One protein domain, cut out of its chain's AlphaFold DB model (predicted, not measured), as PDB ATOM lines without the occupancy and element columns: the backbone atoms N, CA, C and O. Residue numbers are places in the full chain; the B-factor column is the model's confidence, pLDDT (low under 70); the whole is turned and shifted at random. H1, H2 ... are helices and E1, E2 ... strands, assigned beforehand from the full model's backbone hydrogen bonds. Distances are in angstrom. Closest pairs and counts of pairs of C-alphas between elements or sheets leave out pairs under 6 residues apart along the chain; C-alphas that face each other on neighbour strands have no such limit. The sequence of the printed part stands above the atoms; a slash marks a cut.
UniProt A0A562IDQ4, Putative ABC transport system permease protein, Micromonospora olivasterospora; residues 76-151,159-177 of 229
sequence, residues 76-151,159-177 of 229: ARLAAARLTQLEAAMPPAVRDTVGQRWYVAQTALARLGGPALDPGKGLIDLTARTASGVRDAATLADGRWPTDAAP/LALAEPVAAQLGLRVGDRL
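Overview. This is residues 76 to 151 and 159 to 177 of the 229 residues of the protein "Putative ABC transport system permease protein" of Micromonospora olivasterospora (UniProt A0A562IDQ4). What is the overall shape? A narrow two-stranded ribbon, made of the small antiparallel sheets E1 - E4 and E2 - E3 placed end to end, continues at its E1 - E4 end into an arm of H1 and H2, while H3, H4 and unnamed loops lie along one side of the ribbon. What makes it up? The 95 printed residues run H1 H2 E1 E2 E3 E4 H3 H4, mixed in class, with under half of the residues in named elements. How closely built is it? It is loose, a rod of 57 by 26 by 22 A, with a radius of gyration of the C-alphas of 17.5 A.

Along the chain. Where are the strands? E1 is residues 104 to 106, E4 129 to 131, E2 110 to 113 and E3 124 to 126. Where are the helices? H1, residues 76 to 89, is 20.1 A long and begins at C-alpha 76 (6.839, -10.664, -42.274). H2 is residues 92 to 95, H3 134 to 137, and H4, 163 to 169 and 9.9 A long, ends at C-alpha 169 (-13.261, -12.691, -26.012).

Arrangement. How do the strands pair? E1 and E4 are antiparallel at 169 degrees, with N 105 and O 130 2.9 A apart. E2 and E3 form a hairpin, with N 110 and O 126 2.8 A apart, and E3 runs on into E4 at 26 degrees. What of the helices? The closest C-alphas of H1 and E1, Ala 76 and Ala 105, are 5.6 A apart. H1 and H2 are close but not clearly touching, Glu 87 and Arg 95 having the closest C-alphas at 6.6 A. H4 is apart from H3 and the four strands. Are the helix backbones complete? Every O i to N i+4 pair is within hydrogen-bond range in H1 and H4; H2 and H3 are too short for one.

Size, cuts and confidence. How far does it reach? The two C-alphas farthest apart, Ala 93 and Gly 120, are 57.3 A apart, and residues 88 to 94 stand free. Is it unbroken? Residues 152 to 158 are not printed, with 11.9 A between C-alphas 151 and 159. Where is confidence low? Residues 148 to 151 are under 70.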
ATOM      1  N   ALA A  76       7.764 -10.392 -41.175       75.25
ATOM      2  CA  ALA A  76       6.839 -10.664 -42.274       75.25
ATOM      3  C   ALA A  76       7.276  -9.998 -43.591       75.25
ATOM      4  O   ALA A  76       7.232 -10.620 -44.650       75.25
ATOM      5  N   ARG A  77       7.761  -8.749 -43.528       77.44
ATOM      6  CA  ARG A  77       8.269  -8.020 -44.701       77.44
ATOM      7  C   ARG A  77       9.569  -8.638 -45.211       77.44
ATOM      8  O   ARG A  77       9.757  -8.753 -46.418       77.44
ATOM      9  N   LEU A  78      10.442  -9.071 -44.300       79.31
ATOM     10  CA  LEU A  78      11.658  -9.805 -44.650       79.31
ATOM     11  C   LEU A  78      11.335 -11.155 -45.303       79.31
ATOM     12  O   LEU A  78      11.960 -11.502 -46.301       79.31
ATOM     13  N   ALA A  79      10.335 -11.885 -44.801       78.69
ATOM     14  CA  ALA A  79       9.868 -13.132 -45.404       78.69
ATOM     15  C   ALA A  79       9.318 -12.906 -46.822       78.69
ATOM     16  O   ALA A  79       9.699 -13.626 -47.744       78.69
ATOM     17  N   ALA A  80       8.508 -11.862 -47.019       80.69
ATOM     18  CA  ALA A  80       8.017 -11.471 -48.339       80.69
ATOM     19  C   ALA A  80       9.168 -11.114 -49.300       80.69
ATOM     20  O   ALA A  80       9.213 -11.609 -50.423       80.69
ATOM     21  N   ALA A  81      10.147 -10.322 -48.849       84.38
ATOM     22  CA  ALA A  81      11.317  -9.971 -49.655       84.38
ATOM     23  C   ALA A  81      12.178 -11.198 -50.007       84.38
ATOM     24  O   ALA A  81      12.659 -11.320 -51.134       84.38
ATOM     25  N   ARG A  82      12.344 -12.131 -49.061       84.06
ATOM     26  CA  ARG A  82      13.075 -13.384 -49.273       84.06
ATOM     27  C   ARG A  82      12.378 -14.277 -50.297       84.06
ATOM     28  O   ARG A  82      13.070 -14.894 -51.101       84.06
ATOM     29  N   LEU A  83      11.044 -14.313 -50.311       84.19
ATOM     30  CA  LEU A  83      10.275 -15.042 -51.324       84.19
ATOM     31  C   LEU A  83      10.541 -14.481 -52.730       84.19
ATOM     32  O   LEU A  83      10.857 -15.247 -53.638       84.19
ATOM     33  N   THR A  84      10.520 -13.154 -52.887       87.62
ATOM     34  CA  THR A  84      10.858 -12.484 -54.155       87.62
ATOM     35  C   THR A  84      12.289 -12.798 -54.603       87.62
ATOM     36  O   THR A  84      12.534 -13.059 -55.780       87.62
ATOM     37  N   GLN A  85      13.252 -12.796 -53.676       89.38
ATOM     38  CA  GLN A  85      14.645 -13.142 -53.986       89.38
ATOM     39  C   GLN A  85      14.803 -14.608 -54.397       89.38
ATOM     40  O   GLN A  85      15.525 -14.900 -55.350       89.38
ATOM     41  N   LEU A  86      14.124 -15.522 -53.696       87.62
ATOM     42  CA  LEU A  86      14.171 -16.950 -53.993       87.62
ATOM     43  C   LEU A  86      13.657 -17.221 -55.404       87.62
ATOM     44  O   LEU A  86      14.306 -17.926 -56.168       87.62
ATOM     45  N   GLU A  87      12.536 -16.610 -55.773       88.00
ATOM     46  CA  GLU A  87      11.990 -16.702 -57.122       88.00
ATOM     47  C   GLU A  87      12.927 -16.103 -58.177       88.00
ATOM     48  O   GLU A  87      13.138 -16.696 -59.236       88.00
ATOM     49  N   ALA A  88      13.517 -14.938 -57.898       90.81
ATOM     50  CA  ALA A  88      14.443 -14.300 -58.826       90.81
ATOM     51  C   ALA A  88      15.654 -15.196 -59.141       90.81
ATOM     52  O   ALA A  88      16.152 -15.172 -60.271       90.81
ATOM     53  N   ALA A  89      16.076 -16.010 -58.168       91.88
ATOM     54  CA  ALA A  89      17.145 -16.993 -58.304       91.88
ATOM     55  C   ALA A  89      16.720 -18.295 -59.017       91.88
ATOM     56  O   ALA A  89      17.590 -19.070 -59.416       91.88
ATOM     57  N   MET A  90      15.419 -18.556 -59.208       89.75
ATOM     58  CA  MET A  90      14.951 -19.766 -59.896       89.75
ATOM     59  C   MET A  90      15.258 -19.717 -61.402       89.75
ATOM     60  O   MET A  90      15.151 -18.653 -62.024       89.75
ATOM     61  N   PRO A  91      15.565 -20.862 -62.042       93.62
ATOM     62  CA  PRO A  91      15.657 -20.939 -63.497       93.62
ATOM     63  C   PRO A  91      14.374 -20.421 -64.175       93.62
ATOM     64  O   PRO A  91      13.284 -20.673 -63.652       93.62
ATOM     65  N   PRO A  92      14.457 -19.751 -65.344       89.06
ATOM     66  CA  PRO A  92      13.286 -19.194 -66.034       89.06
ATOM     67  C   PRO A  92      12.168 -20.222 -66.242       89.06
ATOM     68  O   PRO A  92      11.023 -19.963 -65.897       89.06
ATOM     69  N   ALA A  93      12.532 -21.440 -66.657       85.50
ATOM     70  CA  ALA A  93      11.584 -22.532 -66.869       85.50
ATOM     71  C   ALA A  93      10.775 -22.914 -65.613       85.50
ATOM     72  O   ALA A  93       9.643 -23.359 -65.742       85.50
ATOM     73  N   VAL A  94      11.334 -22.746 -64.408       84.94
ATOM     74  CA  VAL A  94      10.617 -22.999 -63.146       84.94
ATOM     75  C   VAL A  94       9.747 -21.799 -62.797       84.94
ATOM     76  O   VAL A  94       8.580 -21.956 -62.454       84.94
ATOM     77  N   ARG A  95      10.287 -20.589 -62.944       87.69
ATOM     78  CA  ARG A  95       9.585 -19.334 -62.657       87.69
ATOM     79  C   ARG A  95       8.293 -19.192 -63.460       87.69
ATOM     80  O   ARG A  95       7.269 -18.840 -62.888       87.69
ATOM     81  N   ASP A  96       8.328 -19.563 -64.738       85.31
ATOM     82  CA  ASP A  96       7.168 -19.516 -65.637       85.31
ATOM     83  C   ASP A  96       6.060 -20.509 -65.236       85.31
ATOM     84  O   ASP A  96       4.914 -20.368 -65.658       85.31
ATOM     85  N   THR A  97       6.380 -21.508 -64.403       82.25
ATOM     86  CA  THR A  97       5.402 -22.473 -63.872       82.25
ATOM     87  C   THR A  97       4.811 -22.074 -62.519       82.25
ATOM     88  O   THR A  97       3.822 -22.669 -62.091       82.25
ATOM     89  N   VAL A  98       5.369 -21.062 -61.841       82.19
ATOM     90  CA  VAL A  98       4.872 -20.595 -60.538       82.19
ATOM     91  C   VAL A  98       3.595 -19.777 -60.740       82.19
ATOM     92  O   VAL A  98       3.638 -18.612 -61.128       82.19
ATOM     93  N   GLY A  99       2.441 -20.386 -60.460       79.00
ATOM     94  CA  GLY A  99       1.140 -19.726 -60.614       79.00
ATOM     95  C   GLY A  99       0.780 -18.781 -59.467       79.00
ATOM     96  O   GLY A  99       0.232 -17.705 -59.696       79.00
ATOM     97  N   GLN A 100       1.076 -19.173 -58.228       79.56
ATOM     98  CA  GLN A 100       0.739 -18.416 -57.024       79.56
ATOM     99  C   GLN A 100       1.911 -18.411 -56.051       79.56
ATOM    100  O   GLN A 100       2.727 -19.331 -56.023       79.56
ATOM    101  N   ARG A 101       1.992 -17.345 -55.256       82.50
ATOM    102  CA  ARG A 101       3.050 -17.132 -54.272       82.50
ATOM    103  C   ARG A 101       2.398 -16.792 -52.959       82.50
ATOM    104  O   ARG A 101       1.591 -15.865 -52.898       82.50
ATOM    105  N   TRP A 102       2.774 -17.515 -51.918       82.38
ATOM    106  CA  TRP A 102       2.284 -17.214 -50.595       82.38
ATOM    107  C   TRP A 102       3.376 -17.331 -49.549       82.38
ATOM    108  O   TRP A 102       4.307 -18.123 -49.675       82.38
ATOM    109  N   TYR A 103       3.271 -16.498 -48.520       82.06
ATOM    110  CA  TYR A 103       4.097 -16.603 -47.327       82.06
ATOM    111  C   TYR A 103       3.198 -16.625 -46.104       82.06
ATOM    112  O   TYR A 103       2.078 -16.109 -46.114       82.06
ATOM    113  N   VAL A 104       3.717 -17.223 -45.040       82.56
ATOM    114  CA  VAL A 104       3.096 -17.228 -43.724       82.56
ATOM    115  C   VAL A 104       4.159 -16.824 -42.726       82.56
ATOM    116  O   VAL A 104       5.239 -17.406 -42.703       82.56
ATOM    117  N   ALA A 105       3.843 -15.841 -41.894       80.25
ATOM    118  CA  ALA A 105       4.617 -15.548 -40.702       80.25
ATOM    119  C   ALA A 105       3.690 -15.624 -39.491       80.25
ATOM    120  O   ALA A 105       2.556 -15.143 -39.529       80.25
ATOM    121  N   GLN A 106       4.173 -16.247 -38.423       82.31
ATOM    122  CA  GLN A 106       3.440 -16.413 -37.177       82.31
ATOM    123  C   GLN A 106       4.294 -15.921 -36.015       82.31
ATOM    124  O   GLN A 106       5.513 -16.088 -36.015       82.31
ATOM    125  N   THR A 107       3.662 -15.295 -35.030       78.06
ATOM    126  CA  THR A 107       4.320 -15.001 -33.762       78.06
ATOM    127  C   THR A 107       4.381 -16.267 -32.921       78.06
ATOM    128  O   THR A 107       3.525 -17.149 -33.039       78.06
ATOM    129  N   ALA A 108       5.340 -16.320 -31.995       78.38
ATOM    130  CA  ALA A 108       5.242 -17.256 -30.885       78.38
ATOM    131  C   ALA A 108       3.898 -17.063 -30.158       78.38
ATOM    132  O   ALA A 108       3.308 -15.973 -30.198       78.38
ATOM    133  N   LEU A 109       3.435 -18.122 -29.491       82.44
ATOM    134  CA  LEU A 109       2.308 -18.041 -28.563       82.44
ATOM    135  C   LEU A 109       2.560 -16.866 -27.616       82.44
ATOM    136  O   LEU A 109       3.679 -16.741 -27.141       82.44
ATOM    137  N   ALA A 110       1.583 -15.999 -27.380       82.12
ATOM    138  CA  ALA A 110       1.706 -14.836 -26.511       82.12
ATOM    139  C   ALA A 110       0.473 -14.718 -25.621       82.12
ATOM    140  O   ALA A 110      -0.656 -14.934 -26.057       82.12
ATOM    141  N   ARG A 111       0.693 -14.347 -24.363       85.94
ATOM    142  CA  ARG A 111      -0.378 -14.145 -23.399       85.94
ATOM    143  C   ARG A 111      -1.075 -12.824 -23.651       85.94
ATOM    144  O   ARG A 111      -0.424 -11.776 -23.665       85.94
ATOM    145  N   LEU A 112      -2.390 -12.883 -23.797       85.94
ATOM    146  CA  LEU A 112      -3.235 -11.718 -23.958       85.94
ATOM    147  C   LEU A 112      -3.630 -11.152 -22.587       85.94
ATOM    148  O   LEU A 112      -4.056 -11.879 -21.691       85.94
ATOM    149  N   GLY A 113      -3.486  -9.841 -22.424       84.94
ATOM    150  CA  GLY A 113      -3.951  -9.093 -21.259       84.94
ATOM    151  C   GLY A 113      -4.422  -7.695 -21.653       84.94
ATOM    152  O   GLY A 113      -4.138  -7.225 -22.751       84.94
ATOM    153  N   GLY A 114      -5.153  -7.011 -20.776       84.25
ATOM    154  CA  GLY A 114      -5.693  -5.682 -21.064       84.25
ATOM    155  C   GLY A 114      -7.043  -5.432 -20.392       84.25
ATOM    156  O   GLY A 114      -7.693  -6.380 -19.960       84.25
ATOM    157  N   PRO A 115      -7.464  -4.161 -20.292       81.12
ATOM    158  CA  PRO A 115      -8.698  -3.779 -19.605       81.12
ATOM    159  C   PRO A 115      -9.970  -4.152 -20.378       81.12
ATOM    160  O   PRO A 115     -11.031  -4.245 -19.776       81.12
ATOM    161  N   ALA A 116      -9.866  -4.351 -21.695       82.25
ATOM    162  CA  ALA A 116     -10.992  -4.707 -22.559       82.25
ATOM    163  C   ALA A 116     -11.323  -6.213 -22.549       82.25
ATOM    164  O   ALA A 116     -12.317  -6.626 -23.135       82.25
ATOM    165  N   LEU A 117     -10.495  -7.042 -21.905       82.00
ATOM    166  CA  LEU A 117     -10.749  -8.478 -21.799       82.00
ATOM    167  C   LEU A 117     -11.744  -8.771 -20.688       82.00
ATOM    168  O   LEU A 117     -11.612  -8.253 -19.580       82.00
ATOM    169  N   ASP A 118     -12.677  -9.676 -20.969       77.88
ATOM    170  CA  ASP A 118     -13.567 -10.217 -19.950       77.88
ATOM    171  C   ASP A 118     -12.749 -10.992 -18.889       77.88
ATOM    172  O   ASP A 118     -12.158 -12.036 -19.200       77.88
ATOM    173  N   PRO A 119     -12.705 -10.522 -17.625       72.00
ATOM    174  CA  PRO A 119     -11.921 -11.155 -16.565       72.00
ATOM    175  C   PRO A 119     -12.414 -12.569 -16.222       72.00
ATOM    176  O   PRO A 119     -11.660 -13.354 -15.646       72.00
ATOM    177  N   GLY A 120     -13.648 -12.927 -16.594       73.44
ATOM    178  CA  GLY A 120     -14.205 -14.264 -16.402       73.44
ATOM    179  C   GLY A 120     -13.657 -15.323 -17.364       73.44
ATOM    180  O   GLY A 120     -13.884 -16.513 -17.147       73.44
ATOM    181  N   LYS A 121     -12.926 -14.926 -18.417       74.19
ATOM    182  CA  LYS A 121     -12.427 -15.840 -19.465       74.19
ATOM    183  C   LYS A 121     -11.070 -16.473 -19.153       74.19
ATOM    184  O   LYS A 121     -10.639 -17.370 -19.875       74.19
ATOM    185  N   GLY A 122     -10.422 -16.063 -18.063       75.00
ATOM    186  CA  GLY A 122      -9.148 -16.628 -17.623       75.00
ATOM    187  C   GLY A 122      -7.956 -16.225 -18.498       75.00
ATOM    188  O   GLY A 122      -7.962 -15.199 -19.173       75.00
ATOM    189  N   LEU A 123      -6.889 -17.023 -18.428       78.50
ATOM    190  CA  LEU A 123      -5.656 -16.789 -19.180       78.50
ATOM    191  C   LEU A 123      -5.846 -17.242 -20.630       78.50
ATOM    192  O   LEU A 123      -6.065 -18.425 -20.882       78.50
ATOM    193  N   ILE A 124      -5.733 -16.301 -21.563       83.75
ATOM    194  CA  ILE A 124      -5.868 -16.558 -22.995       83.75
ATOM    195  C   ILE A 124      -4.504 -16.373 -23.645       83.75
ATOM    196  O   ILE A 124      -3.901 -15.301 -23.562       83.75
ATOM    197  N   ASP A 125      -4.036 -17.419 -24.310       85.31
ATOM    198  CA  ASP A 125      -2.814 -17.384 -25.095       85.31
ATOM    199  C   ASP A 125      -3.196 -17.390 -26.591       85.31
ATOM    200  O   ASP A 125      -4.024 -18.190 -27.026       85.31
ATOM    201  N   LEU A 126      -2.630 -16.469 -27.375       83.81
ATOM    202  CA  LEU A 126      -2.914 -16.291 -28.802       83.81
ATOM    203  C   LEU A 126      -1.635 -16.310 -29.631       83.81
ATOM    204  O   LEU A 126      -0.574 -15.869 -29.191       83.81
ATOM    205  N   THR A 127      -1.760 -16.766 -30.870       83.88
ATOM    206  CA  THR A 127      -0.762 -16.562 -31.920       83.88
ATOM    207  C   THR A 127      -1.318 -15.571 -32.934       83.88
ATOM    208  O   THR A 127      -2.465 -15.679 -33.367       83.88
ATOM    209  N   ALA A 128      -0.512 -14.585 -33.318       82.88
ATOM    210  CA  ALA A 128      -0.837 -13.711 -34.433       82.88
ATOM    211  C   ALA A 128      -0.186 -14.280 -35.695       82.88
ATOM    212  O   ALA A 128       1.003 -14.601 -35.702       82.88
ATOM    213  N   ARG A 129      -0.966 -14.412 -36.766       85.12
ATOM    214  CA  ARG A 129      -0.495 -14.904 -38.061       85.12
ATOM    215  C   ARG A 129      -0.779 -13.864 -39.132       85.12
ATOM    216  O   ARG A 129      -1.868 -13.306 -39.185       85.12
ATOM    217  N   THR A 130       0.190 -13.656 -40.011       83.75
ATOM    218  CA  THR A 130       0.014 -12.937 -41.271       83.75
ATOM    219  C   THR A 130       0.274 -13.889 -42.430       83.75
ATOM    220  O   THR A 130       1.150 -14.757 -42.362       83.75
ATOM    221  N   ALA A 131      -0.535 -13.761 -43.475       83.62
ATOM    222  CA  ALA A 131      -0.391 -14.510 -44.708       83.62
ATOM    223  C   ALA A 131      -0.795 -13.635 -45.897       83.62
ATOM    224  O   ALA A 131      -1.634 -12.740 -45.778       83.62
ATOM    225  N   SER A 132      -0.203 -13.904 -47.054       83.25
ATOM    226  CA  SER A 132      -0.616 -13.297 -48.322       83.25
ATOM    227  C   SER A 132      -2.050 -13.695 -48.691       83.25
ATOM    228  O   SER A 132      -2.445 -14.839 -48.470       83.25
ATOM    229  N   GLY A 133      -2.809 -12.776 -49.293       82.81
ATOM    230  CA  GLY A 133      -4.154 -13.054 -49.820       82.81
ATOM    231  C   GLY A 133      -5.267 -13.134 -48.769       82.81
ATOM    232  O   GLY A 133      -6.413 -13.392 -49.120       82.81
ATOM    233  N   VAL A 134      -4.982 -12.874 -47.484       84.44
ATOM    234  CA  VAL A 134      -6.012 -12.896 -46.423       84.44
ATOM    235  C   VAL A 134      -7.151 -11.915 -46.713       84.44
ATOM    236  O   VAL A 134      -8.304 -12.246 -46.462       84.44
ATOM    237  N   ARG A 135      -6.854 -10.741 -47.286       87.06
ATOM    238  CA  ARG A 135      -7.878  -9.742 -47.643       87.06
ATOM    239  C   ARG A 135      -8.797 -10.197 -48.780       87.06
ATOM    240  O   ARG A 135      -9.940  -9.763 -48.822       87.06
ATOM    241  N   ASP A 136      -8.308 -11.062 -49.667       86.19
ATOM    242  CA  ASP A 136      -9.086 -11.600 -50.789       86.19
ATOM    243  C   ASP A 136      -9.897 -12.835 -50.364       86.19
ATOM    244  O   ASP A 136     -10.968 -13.103 -50.903       86.19
ATOM    245  N   ALA A 137      -9.392 -13.584 -49.377       85.19
ATOM    246  CA  ALA A 137      -9.998 -14.814 -48.874       85.19
ATOM    247  C   ALA A 137     -10.982 -14.604 -47.707       85.19
ATOM    248  O   ALA A 137     -11.686 -15.543 -47.333       85.19
ATOM    249  N   ALA A 138     -11.027 -13.412 -47.107       87.81
ATOM    250  CA  ALA A 138     -11.878 -13.114 -45.960       87.81
ATOM    251  C   ALA A 138     -12.686 -11.830 -46.163       87.81
ATOM    252  O   ALA A 138     -12.212 -10.844 -46.723       87.81
ATOM    253  N   THR A 139     -13.916 -11.827 -45.655       92.56
ATOM    254  CA  THR A 139     -14.782 -10.645 -45.654       92.56
ATOM    255  C   THR A 139     -14.585  -9.860 -44.362       92.56
ATOM    256  O   THR A 139     -14.655 -10.423 -43.270       92.56
ATOM    257  N   LEU A 140     -14.337  -8.553 -44.478       93.19
ATOM    258  CA  LEU A 140     -14.243  -7.663 -43.324       93.19
ATOM    259  C   LEU A 140     -15.642  -7.448 -42.733       93.19
ATOM    260  O   LEU A 140     -16.506  -6.888 -43.403       93.19
ATOM    261  N   ALA A 141     -15.850  -7.893 -41.495       93.75
ATOM    262  CA  ALA A 141     -17.126  -7.727 -40.802       93.75
ATOM    263  C   ALA A 141     -17.279  -6.331 -40.172       93.75
ATOM    264  O   ALA A 141     -18.361  -5.753 -40.223       93.75
ATOM    265  N   ASP A 142     -16.201  -5.782 -39.598       91.38
ATOM    266  CA  ASP A 142     -16.205  -4.483 -38.917       91.38
ATOM    267  C   ASP A 142     -14.803  -3.835 -38.929       91.38
ATOM    268  O   ASP A 142     -13.782  -4.520 -39.035       91.38
ATOM    269  N   GLY A 143     -14.744  -2.508 -38.804       93.25
ATOM    270  CA  GLY A 143     -13.507  -1.733 -38.700       93.25
ATOM    271  C   GLY A 143     -12.748  -1.555 -40.019       93.25
ATOM    272  O   GLY A 143     -13.310  -1.141 -41.033       93.25
ATOM    273  N   ARG A 144     -11.430  -1.793 -39.990       91.25
ATOM    274  CA  ARG A 144     -10.532  -1.674 -41.151       91.25
ATOM    275  C   ARG A 144      -9.494  -2.786 -41.158       91.25
ATOM    276  O   ARG A 144      -9.107  -3.282 -40.101       91.25
ATOM    277  N   TRP A 145      -8.990  -3.123 -42.342       89.62
ATOM    278  CA  TRP A 145      -7.834  -4.008 -42.453       89.62
ATOM    279  C   TRP A 145      -6.579  -3.368 -41.829       89.62
ATOM    280  O   TRP A 145      -6.372  -2.168 -42.028       89.62
ATOM    281  N   PRO A 146      -5.728  -4.149 -41.129       85.75
ATOM    282  CA  PRO A 146      -4.451  -3.674 -40.609       85.75
ATOM    283  C   PRO A 146      -3.576  -3.126 -41.728       85.75
ATOM    284  O   PRO A 146      -3.510  -3.715 -42.814       85.75
ATOM    285  N   THR A 147      -2.895  -2.018 -41.458       81.62
ATOM    286  CA  THR A 147      -1.976  -1.408 -42.423       81.62
ATOM    287  C   THR A 147      -0.664  -2.194 -42.480       81.62
ATOM    288  O   THR A 147      -0.110  -2.560 -41.450       81.62
ATOM    289  N   ASP A 148      -0.115  -2.407 -43.679       68.38
ATOM    290  CA  ASP A 148       1.178  -3.094 -43.878       68.38
ATOM    291  C   ASP A 148       2.401  -2.200 -43.558       68.38
ATOM    292  O   ASP A 148       3.567  -2.599 -43.708       68.38
ATOM    293  N   ALA A 149       2.138  -0.956 -43.144       63.69
ATOM    294  CA  ALA A 149       3.138  -0.030 -42.645       63.69
ATOM    295  C   ALA A 149       3.732  -0.596 -41.354       63.69
ATOM    296  O   ALA A 149       3.017  -1.122 -40.503       63.69
ATOM    297  N   ALA A 150       5.058  -0.496 -41.223       61.12
ATOM    298  CA  ALA A 150       5.644  -0.789 -39.926       61.12
ATOM    299  C   ALA A 150       5.100   0.286 -38.976       61.12
ATOM    300  O   ALA A 150       5.131   1.455 -39.370       61.12
ATOM    301  N   PRO A 151       4.563  -0.073 -37.800       62.66
ATOM    302  CA  PRO A 151       4.324   0.938 -36.789       62.66
ATOM    303  C   PRO A 151       5.648   1.674 -36.548       62.66
ATOM    304  O   PRO A 151       6.715   1.054 -36.611       62.66
ATOM    305  N   LEU A 159      -4.302  -5.451 -35.460       86.88
ATOM    306  CA  LEU A 159      -4.642  -6.859 -35.649       86.88
ATOM    307  C   LEU A 159      -6.097  -6.979 -36.099       86.88
ATOM    308  O   LEU A 159      -6.975  -6.307 -35.562       86.88
ATOM    309  N   ALA A 160      -6.346  -7.867 -37.060       90.50
ATOM    310  CA  ALA A 160      -7.689  -8.314 -37.399       90.50
ATOM    311  C   ALA A 160      -7.955  -9.652 -36.705       90.50
ATOM    312  O   ALA A 160      -7.124 -10.561 -36.754       90.50
ATOM    313  N   LEU A 161      -9.114  -9.766 -36.066       89.38
ATOM    314  CA  LEU A 161      -9.567 -10.984 -35.403       89.38
ATOM    315  C   LEU A 161     -10.744 -11.568 -36.177       89.38
ATOM    316  O   LEU A 161     -11.578 -10.832 -36.701       89.38
ATOM    317  N   ALA A 162     -10.826 -12.896 -36.218       90.56
ATOM    318  CA  ALA A 162     -12.022 -13.556 -36.715       90.56
ATOM    319  C   ALA A 162     -13.207 -13.228 -35.793       90.56
ATOM    320  O   ALA A 162     -13.067 -13.277 -34.570       90.56
ATOM    321  N   GLU A 163     -14.373 -12.949 -36.375       92.06
ATOM    322  CA  GLU A 163     -15.611 -12.635 -35.649       92.06
ATOM    323  C   GLU A 163     -15.910 -13.583 -34.468       92.06
ATOM    324  O   GLU A 163     -16.103 -13.082 -33.358       92.06
ATOM    325  N   PRO A 164     -15.871 -14.928 -34.614       90.56
ATOM    326  CA  PRO A 164     -16.140 -15.818 -33.484       90.56
ATOM    327  C   PRO A 164     -15.119 -15.668 -32.348       90.56
ATOM    328  O   PRO A 164     -15.479 -15.797 -31.180       90.56
ATOM    329  N   VAL A 165     -13.858 -15.355 -32.670       89.06
ATOM    330  CA  VAL A 165     -12.804 -15.132 -31.671       89.06
ATOM    331  C   VAL A 165     -13.043 -13.811 -30.943       89.06
ATOM    332  O   VAL A 165     -12.985 -13.775 -29.717       89.06
ATOM    333  N   ALA A 166     -13.367 -12.737 -31.668       90.31
ATOM    334  CA  ALA A 166     -13.689 -11.446 -31.064       90.31
ATOM    335  C   ALA A 166     -14.912 -11.549 -30.136       90.31
ATOM    336  O   ALA A 166     -14.847 -11.112 -28.987       90.31
ATOM    337  N   ALA A 167     -15.982 -12.215 -30.584       89.88
ATOM    338  CA  ALA A 167     -17.193 -12.435 -29.796       89.88
ATOM    339  C   ALA A 167     -16.930 -13.274 -28.534       89.88
ATOM    340  O   ALA A 167     -17.409 -12.937 -27.451       89.88
ATOM    341  N   GLN A 168     -16.131 -14.341 -28.643       88.94
ATOM    342  CA  GLN A 168     -15.785 -15.194 -27.503       88.94
ATOM    343  C   GLN A 168     -14.973 -14.449 -26.433       88.94
ATOM    344  O   GLN A 168     -15.134 -14.733 -25.239       88.94
ATOM    345  N   LEU A 169     -14.123 -13.512 -26.864       87.38
ATOM    346  CA  LEU A 169     -13.261 -12.691 -26.012       87.38
ATOM    347  C   LEU A 169     -13.914 -11.378 -25.548       87.38
ATOM    348  O   LEU A 169     -13.344 -10.695 -24.700       87.38
ATOM    349  N   GLY A 170     -15.093 -11.036 -26.077       89.12
ATOM    350  CA  GLY A 170     -15.795  -9.786 -25.772       89.12
ATOM    351  C   GLY A 170     -15.138  -8.536 -26.368       89.12
ATOM    352  O   GLY A 170     -15.384  -7.439 -25.877       89.12
ATOM    353  N   LEU A 171     -14.311  -8.698 -27.403       90.12
ATOM    354  CA  LEU A 171     -13.521  -7.623 -28.000       90.12
ATOM    355  C   LEU A 171     -14.302  -6.864 -29.071       90.12
ATOM    356  O   LEU A 171     -15.100  -7.439 -29.814       90.12
ATOM    357  N   ARG A 172     -14.016  -5.568 -29.186       91.69
ATOM    358  CA  ARG A 172     -14.568  -4.653 -30.185       91.69
ATOM    359  C   ARG A 172     -13.462  -3.935 -30.952       91.69
ATOM    360  O   ARG A 172     -12.309  -3.860 -30.527       91.69
ATOM    361  N   VAL A 173     -13.828  -3.373 -32.102       92.06
ATOM    362  CA  VAL A 173     -12.930  -2.514 -32.881       92.06
ATOM    363  C   VAL A 173     -12.489  -1.322 -32.027       92.06
ATOM    364  O   VAL A 173     -13.315  -0.611 -31.459       92.06
ATOM    365  N   GLY A 174     -11.175  -1.099 -31.957       89.88
ATOM    366  CA  GLY A 174     -10.563  -0.016 -31.180       89.88
ATOM    367  C   GLY A 174     -10.051  -0.429 -29.797       89.88
ATOM    368  O   GLY A 174      -9.319   0.348 -29.178       89.88
ATOM    369  N   ASP A 175     -10.358  -1.644 -29.337       90.62
ATOM    370  CA  ASP A 175      -9.833  -2.150 -28.071       90.62
ATOM    371  C   ASP A 175      -8.310  -2.308 -28.112       90.62
ATOM    372  O   ASP A 175      -7.714  -2.728 -29.107       90.62
ATOM    373  N   ARG A 176      -7.662  -1.973 -26.991       89.00
ATOM    374  CA  ARG A 176      -6.212  -2.094 -26.830       89.00
ATOM    375  C   ARG A 176      -5.868  -3.283 -25.955       89.00
ATOM    376  O   ARG A 176      -6.321  -3.393 -24.815       89.00
ATOM    377  N   LEU A 177      -5.001  -4.130 -26.491       87.38
ATOM    378  CA  LEU A 177      -4.562  -5.362 -25.860       87.38
ATOM    379  C   LEU A 177      -3.047  -5.352 -25.710       87.38
ATOM    380  O   LEU A 177      -2.321  -4.756 -26.504       87.38
TER     381      LEU A 177